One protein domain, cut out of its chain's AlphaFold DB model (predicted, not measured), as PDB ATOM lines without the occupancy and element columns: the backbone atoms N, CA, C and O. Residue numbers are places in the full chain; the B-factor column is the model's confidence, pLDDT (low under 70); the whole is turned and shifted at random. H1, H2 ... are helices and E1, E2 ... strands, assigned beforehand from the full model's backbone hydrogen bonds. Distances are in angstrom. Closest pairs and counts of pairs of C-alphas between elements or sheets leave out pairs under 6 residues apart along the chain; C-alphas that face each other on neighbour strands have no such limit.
ATOM      1  N   LEU A   6      34.685 -35.998  29.297       91.62
ATOM      2  CA  LEU A   6      34.676 -37.447  29.462       91.62
ATOM      3  C   LEU A   6      34.340 -38.112  28.126       91.62
ATOM      4  O   LEU A   6      33.268 -37.879  27.570       91.62
ATOM      5  N   ASN A   7      35.240 -38.955  27.627       92.25
ATOM      6  CA  ASN A   7      35.014 -39.766  26.439       92.25
ATOM      7  C   ASN A   7      34.803 -41.228  26.850       92.25
ATOM      8  O   ASN A   7      35.670 -41.830  27.484       92.25
ATOM      9  N   LEU A   8      33.642 -41.774  26.489       91.94
ATOM     10  CA  LEU A   8      33.255 -43.157  26.748       91.94
ATOM     11  C   LEU A   8      33.092 -43.883  25.414       91.94
ATOM     12  O   LEU A   8      32.225 -43.520  24.618       91.94
ATOM     13  N   ARG A   9      33.888 -44.932  25.182       91.00
ATOM     14  CA  ARG A   9      33.680 -45.832  24.037       91.00
ATOM     15  C   ARG A   9      32.994 -47.104  24.502       91.00
ATOM     16  O   ARG A   9      33.513 -47.833  25.342       91.00
ATOM     17  N   LEU A  10      31.810 -47.337  23.950       90.38
ATOM     18  CA  LEU A  10      30.972 -48.491  24.254       90.38
ATOM     19  C   LEU A  10      31.339 -49.645  23.314       90.38
ATOM     20  O   LEU A  10      31.356 -49.474  22.094       90.38
ATOM     21  N   SER A  11      31.625 -50.808  23.893       89.31
ATOM     22  CA  SER A  11      31.863 -52.057  23.162       89.31
ATOM     23  C   SER A  11      30.540 -52.725  22.766       89.31
ATOM     24  O   SER A  11      29.492 -52.412  23.328       89.31
ATOM     25  N   ALA A  12      30.581 -53.669  21.819       90.44
ATOM     26  CA  ALA A  12      29.392 -54.417  21.393       90.44
ATOM     27  C   ALA A  12      28.768 -55.255  22.527       90.44
ATOM     28  O   ALA A  12      27.553 -55.410  22.570       90.44
ATOM     29  N   ASP A  13      29.597 -55.732  23.460       90.00
ATOM     30  CA  ASP A  13      29.204 -56.534  24.625       90.00
ATOM     31  C   ASP A  13      28.811 -55.686  25.854       90.00
ATOM     32  O   ASP A  13      28.785 -56.174  26.978       90.00
ATOM     33  N   TYR A  14      28.533 -54.391  25.686       87.69
ATOM     34  CA  TYR A  14      28.005 -53.556  26.768       87.69
ATOM     35  C   TYR A  14      26.531 -53.916  27.054       87.69
ATOM     36  O   TYR A  14      25.745 -53.992  26.104       87.69
ATOM     37  N   PRO A  15      26.100 -54.069  28.326       88.31
ATOM     38  CA  PRO A  15      26.768 -53.665  29.574       88.31
ATOM     39  C   PRO A  15      27.584 -54.757  30.293       88.31
ATOM     40  O   PRO A  15      28.009 -54.547  31.429       88.31
ATOM     41  N   ASP A  16      27.816 -55.910  29.670       89.38
ATOM     42  CA  ASP A  16      28.565 -57.025  30.275       89.38
ATOM     43  C   ASP A  16      30.091 -56.808  30.264       89.38
ATOM     44  O   ASP A  16      30.840 -57.533  30.920       89.38
ATOM     45  N   VAL A  17      30.569 -55.780  29.555       90.00
ATOM     46  CA  VAL A  17      31.975 -55.356  29.520       90.00
ATOM     47  C   VAL A  17      32.089 -53.863  29.825       90.00
ATOM     48  O   VAL A  17      31.288 -53.050  29.356       90.00
ATOM     49  N   THR A  18      33.118 -53.483  30.587       88.56
ATOM     50  CA  THR A  18      33.392 -52.077  30.910       88.56
ATOM     51  C   THR A  18      33.760 -51.261  29.667       88.56
ATOM     52  O   THR A  18      34.591 -51.718  28.877       88.56
ATOM     53  N   PRO A  19      33.211 -50.041  29.503       89.19
ATOM     54  CA  PRO A  19      33.571 -49.157  28.397       89.19
ATOM     55  C   PRO A  19      35.016 -48.652  28.523       89.19
ATOM     56  O   PRO A  19      35.558 -48.581  29.627       89.19
ATOM     57  N   GLU A  20      35.627 -48.233  27.411       89.62
ATOM     58  CA  GLU A  20      36.893 -47.494  27.485       89.62
ATOM     59  C   GLU A  20      36.616 -46.072  27.982       89.62
ATOM     60  O   GLU A  20      35.828 -45.337  27.379       89.62
ATOM     61  N   ILE A  21      37.277 -45.690  29.076       91.12
ATOM     62  CA  ILE A  21      37.102 -44.400  29.747       91.12
ATOM     63  C   ILE A  21      38.355 -43.556  29.520       91.12
ATOM     64  O   ILE A  21      39.454 -43.974  29.880       91.12
ATOM     65  N   GLN A  22      38.189 -42.364  28.948       89.25
ATOM     66  CA  GLN A  22      39.262 -41.380  28.782       89.25
ATOM     67  C   GLN A  22      38.792 -40.020  29.297       89.25
ATOM     68  O   GLN A  22      37.698 -39.567  28.949       89.25
ATOM     69  N   VAL A  23      39.613 -39.364  30.118       88.31
ATOM     70  CA  VAL A  23      39.282 -38.070  30.725       88.31
ATOM     71  C   VAL A  23      40.256 -37.008  30.224       88.31
ATOM     72  O   VAL A  23      41.464 -37.156  30.365       88.31
ATOM     73  N   PHE A  24      39.726 -35.920  29.668       85.88
ATOM     74  CA  PHE A  24      40.504 -34.792  29.152       85.88
ATOM     75  C   PHE A  24      40.181 -33.501  29.915       85.88
ATOM     76  O   PHE A  24      39.096 -33.349  30.478       85.88
ATOM     77  N   GLY A  25      41.123 -32.551  29.919       82.44
ATOM     78  CA  GLY A  25      40.935 -31.203  30.479       82.44
ATOM     79  C   GLY A  25      41.476 -30.992  31.900       82.44
ATOM     80  O   GLY A  25      41.771 -29.855  32.271       82.44
ATOM     81  N   LEU A  26      41.723 -32.061  32.671       77.94
ATOM     82  CA  LEU A  26      42.307 -31.953  34.023       77.94
ATOM     83  C   LEU A  26      43.823 -31.698  34.039       77.94
ATOM     84  O   LEU A  26      44.357 -31.249  35.049       77.94
ATOM     85  N   GLU A  27      44.524 -31.965  32.939       74.00
ATOM     86  CA  GLU A  27      45.994 -31.893  32.840       74.00
ATOM     87  C   GLU A  27      46.547 -30.478  33.037       74.00
ATOM     88  O   GLU A  27      47.690 -30.304  33.451       74.00
ATOM     89  N   SER A  28      45.734 -29.460  32.751       71.75
ATOM     90  CA  SER A  28      46.128 -28.054  32.876       71.75
ATOM     91  C   SER A  28      46.079 -27.529  34.314       71.75
ATOM     92  O   SER A  28      46.776 -26.572  34.646       71.75
ATOM     93  N   THR A  29      45.257 -28.140  35.168       71.31
ATOM     94  CA  THR A  29      44.925 -27.631  36.507       71.31
ATOM     95  C   THR A  29      45.351 -28.567  37.629       71.31
ATOM     96  O   THR A  29      45.600 -28.100  38.741       71.31
ATOM     97  N   PHE A  30      45.468 -29.867  37.362       79.69
ATOM     98  CA  PHE A  30      45.754 -30.883  38.367       79.69
ATOM     99  C   PHE A  30      47.008 -31.690  38.032       79.69
ATOM    100  O   PHE A  30      47.348 -31.925  36.876       79.69
ATOM    101  N   SER A  31      47.696 -32.158  39.077       82.56
ATOM    102  CA  SER A  31      48.848 -33.053  38.929       82.56
ATOM    103  C   SER A  31      48.441 -34.377  38.275       82.56
ATOM    104  O   SER A  31      47.376 -34.925  38.572       82.56
ATOM    105  N   SER A  32      49.339 -34.956  37.472       82.69
ATOM    106  CA  SER A  32      49.157 -36.263  36.826       82.69
ATOM    107  C   SER A  32      48.776 -37.383  37.802       82.69
ATOM    108  O   SER A  32      48.117 -38.348  37.426       82.69
ATOM    109  N   GLU A  33      49.188 -37.277  39.067       85.50
ATOM    110  CA  GLU A  33      48.836 -38.251  40.103       85.50
ATOM    111  C   GLU A  33      47.349 -38.192  40.480       85.50
ATOM    112  O   GLU A  33      46.706 -39.235  40.625       85.50
ATOM    113  N   ARG A  34      46.790 -36.979  40.578       85.12
ATOM    114  CA  ARG A  34      45.367 -36.761  40.865       85.12
ATOM    115  C   ARG A  34      44.504 -37.274  39.717       85.12
ATOM    116  O   ARG A  34      43.531 -37.976  39.959       85.12
ATOM    117  N   ILE A  35      44.924 -37.031  38.477       86.62
ATOM    118  CA  ILE A  35      44.235 -37.528  37.277       86.62
ATOM    119  C   ILE A  35      44.191 -39.060  37.276       86.62
ATOM    120  O   ILE A  35      43.117 -39.651  37.201       86.62
ATOM    121  N   LYS A  36      45.335 -39.717  37.511       89.12
ATOM    122  CA  LYS A  36      45.407 -41.183  37.639       89.12
ATOM    123  C   LYS A  36      44.575 -41.743  38.794       89.12
ATOM    124  O   LYS A  36      44.258 -42.932  38.798       89.12
ATOM    125  N   ARG A  37      44.313 -40.954  39.841       90.75
ATOM    126  CA  ARG A  37      43.424 -41.350  40.944       90.75
ATOM    127  C   ARG A  37      41.974 -41.357  40.471       90.75
ATOM    128  O   ARG A  37      41.310 -42.368  40.670       90.75
ATOM    129  N   VAL A  38      41.536 -40.300  39.787       90.62
ATOM    130  CA  VAL A  38      40.189 -40.214  39.200       90.62
ATOM    131  C   VAL A  38      39.956 -41.343  38.196       90.62
ATOM    132  O   VAL A  38      38.970 -42.061  38.308       90.62
ATOM    133  N   GLU A  39      40.894 -41.591  37.277       90.62
ATOM    134  CA  GLU A  39      40.775 -42.684  36.296       90.62
ATOM    135  C   GLU A  39      40.620 -44.063  36.949       90.62
ATOM    136  O   GLU A  39      39.821 -44.880  36.488       90.62
ATOM    137  N   ARG A  40      41.353 -44.319  38.042       92.69
ATOM    138  CA  ARG A  40      41.225 -45.561  38.821       92.69
ATOM    139  C   ARG A  40      39.861 -45.686  39.482       92.69
ATOM    140  O   ARG A  40      39.292 -46.770  39.472       92.69
ATOM    141  N   ILE A  41      39.346 -44.600  40.051       92.88
ATOM    142  CA  ILE A  41      38.023 -44.591  40.686       92.88
ATOM    143  C   ILE A  41      36.947 -44.885  39.641       92.88
ATOM    144  O   ILE A  41      36.130 -45.775  39.854       92.88
ATOM    145  N   LEU A  42      37.009 -44.236  38.476       92.38
ATOM    146  CA  LEU A  42      36.073 -44.486  37.379       92.38
ATOM    147  C   LEU A  42      36.153 -45.926  36.863       92.38
ATOM    148  O   LEU A  42      35.117 -46.535  36.614       92.38
ATOM    149  N   HIS A  43      37.357 -46.496  36.748       91.88
ATOM    150  CA  HIS A  43      37.522 -47.908  36.392       91.88
ATOM    151  C   HIS A  43      36.937 -48.851  37.446       91.88
ATOM    152  O   HIS A  43      36.304 -49.835  37.081       91.88
ATOM    153  N   ASN A  44      37.104 -48.558  38.737       93.81
ATOM    154  CA  ASN A  44      36.537 -49.383  39.805       93.81
ATOM    155  C   ASN A  44      35.008 -49.327  39.800       93.81
ATOM    156  O   ASN A  44      34.367 -50.373  39.767       93.81
ATOM    157  N   VAL A  45      34.431 -48.121  39.734       93.50
ATOM    158  CA  VAL A  45      32.978 -47.928  39.596       93.50
ATOM    159  C   VAL A  45      32.468 -48.672  38.367       93.50
ATOM    160  O   VAL A  45      31.396 -49.276  38.404       93.50
ATOM    161  N   ALA A  46      33.253 -48.674  37.288       91.62
ATOM    162  CA  ALA A  46      32.887 -49.406  36.103       91.62
ATOM    163  C   ALA A  46      32.874 -50.931  36.339       91.62
ATOM    164  O   ALA A  46      31.896 -51.606  36.039       91.62
ATOM    165  N   GLN A  47      33.929 -51.481  36.929       91.81
ATOM    166  CA  GLN A  47      34.029 -52.916  37.206       91.81
ATOM    167  C   GLN A  47      32.940 -53.413  38.173       91.81
ATOM    168  O   GLN A  47      32.428 -54.516  38.007       91.81
ATOM    169  N   GLU A  48      32.541 -52.594  39.147       92.31
ATOM    170  CA  GLU A  48      31.491 -52.937  40.115       92.31
ATOM    171  C   GLU A  48      30.079 -52.961  39.511       92.31
ATOM    172  O   GLU A  48      29.198 -53.634  40.042       92.31
ATOM    173  N   ASN A  49      29.858 -52.244  38.406       91.06
ATOM    174  CA  ASN A  49      28.544 -52.096  37.776       91.06
ATOM    175  C   ASN A  49      28.407 -52.887  36.462       91.06
ATOM    176  O   ASN A  49      27.495 -52.622  35.679       91.06
ATOM    177  N   ILE A  50      29.289 -53.862  36.219       91.75
ATOM    178  CA  ILE A  50      29.181 -54.777  35.076       91.75
ATOM    179  C   ILE A  50      27.851 -55.545  35.131       91.75
ATOM    180  O   ILE A  50      27.400 -55.971  36.195       91.75
ATOM    181  N   GLY A  51      27.227 -55.738  33.967       87.75
ATOM    182  CA  GLY A  51      25.931 -56.409  33.831       87.75
ATOM    183  C   GLY A  51      24.736 -55.470  34.012       87.75
ATOM    184  O   GLY A  51      23.588 -55.903  33.911       87.75
ATOM    185  N   MET A  52      24.976 -54.173  34.246       89.94
ATOM    186  CA  MET A  52      23.946 -53.137  34.315       89.94
ATOM    187  C   MET A  52      24.360 -51.876  33.541       89.94
ATOM    188  O   MET A  52      25.545 -51.562  33.439       89.94
ATOM    189  N   PRO A  53      23.401 -51.096  33.005       89.25
ATOM    190  CA  PRO A  53      23.710 -49.792  32.434       89.25
ATOM    191  C   PRO A  53      24.365 -48.862  33.471       89.25
ATOM    192  O   PRO A  53      23.776 -48.546  34.498       89.25
ATOM    193  N   MET A  54      25.571 -48.393  33.165       92.19
ATOM    194  CA  MET A  54      26.510 -47.782  34.119       92.19
ATOM    195  C   MET A  54      27.041 -46.405  33.681       92.19
ATOM    196  O   MET A  54      27.808 -45.782  34.408       92.19
ATOM    197  N   ILE A  55      26.638 -45.900  32.504       91.62
ATOM    198  CA  ILE A  55      27.085 -44.593  31.973       91.62
ATOM    199  C   ILE A  55      26.790 -43.465  32.964       91.62
ATOM    200  O   ILE A  55      27.670 -42.662  33.261       91.62
ATOM    201  N   PHE A  56      25.562 -43.415  33.489       92.25
ATOM    202  CA  PHE A  56      25.174 -42.392  34.457       92.25
ATOM    203  C   PHE A  56      26.017 -42.492  35.731       92.25
ATOM    204  O   PHE A  56      26.542 -41.484  36.184       92.25
ATOM    205  N   THR A  57      26.232 -43.707  36.240       92.88
ATOM    206  CA  THR A  57      27.064 -43.962  37.421       92.88
ATOM    207  C   THR A  57      28.494 -43.453  37.234       92.88
ATOM    208  O   THR A  57      29.032 -42.807  38.127       92.88
ATOM    209  N   ILE A  58      29.099 -43.680  36.060       92.81
ATOM    210  CA  ILE A  58      30.441 -43.172  35.736       92.81
ATOM    211  C   ILE A  58      30.448 -41.637  35.693       92.81
ATOM    212  O   ILE A  58      31.360 -41.013  36.232       92.81
ATOM    213  N   VAL A  59      29.444 -41.018  35.065       92.94
ATOM    214  CA  VAL A  59      29.344 -39.550  34.983       92.94
ATOM    215  C   VAL A  59      29.165 -38.934  36.371       92.94
ATOM    216  O   VAL A  59      29.851 -37.966  36.688       92.94
ATOM    217  N   SER A  60      28.303 -39.509  37.212       94.12
ATOM    218  CA  SER A  60      28.110 -39.069  38.597       94.12
ATOM    219  C   SER A  60      29.393 -39.205  39.414       94.12
ATOM    220  O   SER A  60      29.814 -38.237  40.035       94.12
ATOM    221  N   ALA A  61      30.079 -40.349  39.328       93.81
ATOM    222  CA  ALA A  61      31.354 -40.551  40.013       93.81
ATOM    223  C   ALA A  61      32.428 -39.546  39.564       93.81
ATOM    224  O   ALA A  61      33.192 -39.041  40.384       93.81
ATOM    225  N   LEU A  62      32.482 -39.213  38.268       92.94
ATOM    226  CA  LEU A  62      33.384 -38.174  37.771       92.94
ATOM    227  C   LEU A  62      33.014 -36.798  38.338       92.94
ATOM    228  O   LEU A  62      33.905 -36.042  38.717       92.94
ATOM    229  N   GLN A  63      31.725 -36.459  38.371       91.88
ATOM    230  CA  GLN A  63      31.254 -35.175  38.884       91.88
ATOM    231  C   GLN A  63      31.609 -34.998  40.366       91.88
ATOM    232  O   GLN A  63      32.103 -33.933  40.742       91.88
ATOM    233  N   ASP A  64      31.427 -36.043  41.172       93.25
ATOM    234  CA  ASP A  64      31.779 -36.046  42.592       93.25
ATOM    235  C   ASP A  64      33.296 -35.879  42.789       93.25
ATOM    236  O   ASP A  64      33.741 -35.011  43.543       93.25
ATOM    237  N   GLU A  65      34.118 -36.626  42.038       91.06
ATOM    238  CA  GLU A  65      35.580 -36.507  42.116       91.06
ATOM    239  C   GLU A  65      36.092 -35.137  41.654       91.06
ATOM    240  O   GLU A  65      37.039 -34.600  42.230       91.06
ATOM    241  N   ILE A  66      35.466 -34.534  40.638       90.25
ATOM    242  CA  ILE A  66      35.769 -33.155  40.239       90.25
ATOM    243  C   ILE A  66      35.430 -32.185  41.378       90.25
ATOM    244  O   ILE A  66      36.216 -31.273  41.637       90.25
ATOM    245  N   GLY A  67      34.300 -32.380  42.063       88.88
ATOM    246  CA  GLY A  67      33.920 -31.593  43.237       88.88
ATOM    247  C   GLY A  67      34.999 -31.633  44.318       88.88
ATOM    248  O   GLY A  67      35.521 -30.589  44.706       88.88
ATOM    249  N   HIS A  68      35.429 -32.835  44.707       89.06
ATOM    250  CA  HIS A  68      36.501 -33.023  45.688       89.06
ATOM    251  C   HIS A  68      37.823 -32.375  45.267       89.06
ATOM    252  O   HIS A  68      38.506 -31.749  46.075       89.06
ATOM    253  N   LEU A  69      38.180 -32.466  43.985       86.88
ATOM    254  CA  LEU A  69      39.388 -31.834  43.465       86.88
ATOM    255  C   LEU A  69      39.358 -30.302  43.573       86.88
ATOM    256  O   LEU A  69      40.399 -29.684  43.822       86.88
ATOM    257  N   VAL A  70      38.193 -29.683  43.374       86.75
ATOM    258  CA  VAL A  70      38.015 -28.232  43.533       86.75
ATOM    259  C   VAL A  70      38.102 -27.832  44.998       86.75
ATOM    260  O   VAL A  70      38.833 -26.896  45.318       86.75
ATOM    261  N   GLU A  71      37.425 -28.569  45.877       88.25
ATOM    262  CA  GLU A  71      37.472 -28.345  47.323       88.25
ATOM    263  C   GLU A  71      38.907 -28.440  47.859       88.25
ATOM    264  O   GLU A  71      39.348 -27.565  48.604       88.25
ATOM    265  N   ASP A  72      39.675 -29.442  47.422       86.25
ATOM    266  CA  ASP A  72      41.083 -29.598  47.796       86.25
ATOM    267  C   ASP A  72      41.930 -28.389  47.368       86.25
ATOM    268  O   ASP A  72      42.759 -27.898  48.142       86.25
ATOM    269  N   LEU A  73      41.723 -27.875  46.149       84.06
ATOM    270  CA  LEU A  73      42.429 -26.683  45.665       84.06
ATOM    271  C   LEU A  73      42.065 -25.426  46.458       84.06
ATOM    272  O   LEU A  73      42.936 -24.599  46.737       84.06
ATOM    273  N   GLU A  74      40.792 -25.246  46.799       85.38
ATOM    274  CA  GLU A  74      40.347 -24.113  47.610       85.38
ATOM    275  C   GLU A  74      40.899 -24.207  49.033       85.38
ATOM    276  O   GLU A  74      41.461 -23.234  49.539       85.38
TER     277      GLU A  74
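What this domain is: This is residues 6 to 74 of the 180 residues of the protein "RWD domain-containing protein" of Wuchereria bancrofti (UniProt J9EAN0). A hairpin of two short strands, E1 and E2, and a hairpin of two longer helices, H1 and H2, are folded against each other into a rod: H1 packs on E2, and the first part of H2 comes near E1. The loop of residues 10 to 19 lies toward one end of the rod and the last residues of H2 toward the other. The printed part has 69 residues, with E1, E2, H1 and H2 in that order along the chain, an antiparallel sheet of order E1 - E2, and the class mostly helix. It is compact, with a radius of gyration of the C-alphas of 12.6 A, and spans 40 by 17 by 15 A.

Where its parts are: Find C-alpha 6 at (34.676, -37.447, 29.462), where E1 begins; it covers residues 6 to 9. E2 covers residues 20 to 24. H1 covers residues 32 to 48, 24.5 A long, from C-alpha 32 at (49.157, -36.263, 36.826). H2 covers residues 55 to 74, 29.0 A long, and ends at C-alpha 74 at (40.347, -24.113, 47.610).

How they stand to each other: Begin at the hairpin of E1 and E2, antiparallel at 157 degrees; look at N 7 and O 22, 2.9 A apart and within hydrogen-bond range. The closest C-alphas of E2 and H1 are those of Val 23 and Glu 39, 7.4 A apart. H1 and H2 form a helical hairpin at a shallow tilt of 29 degrees, opposite ways. They touch, H2 with residues 57 to 65 alone; the closest C-alphas, of Leu 42 and Ile 58, are 6.0 A apart. The closest C-alphas of E1 and H2, Leu 6 and Val 59, are 8.0 A apart. E1 and H1 are apart, as are E2 and H2. In H1 and H2 every O i to N i+4 pair is within hydrogen-bond range.

The domain as a whole: The two C-alphas farthest apart, of Ala 12 and Glu 74, are 41.5 A apart. The printed part has no cut, and its three links are short. Its mean pLDDT is 88.8, and no printed residue is under 70.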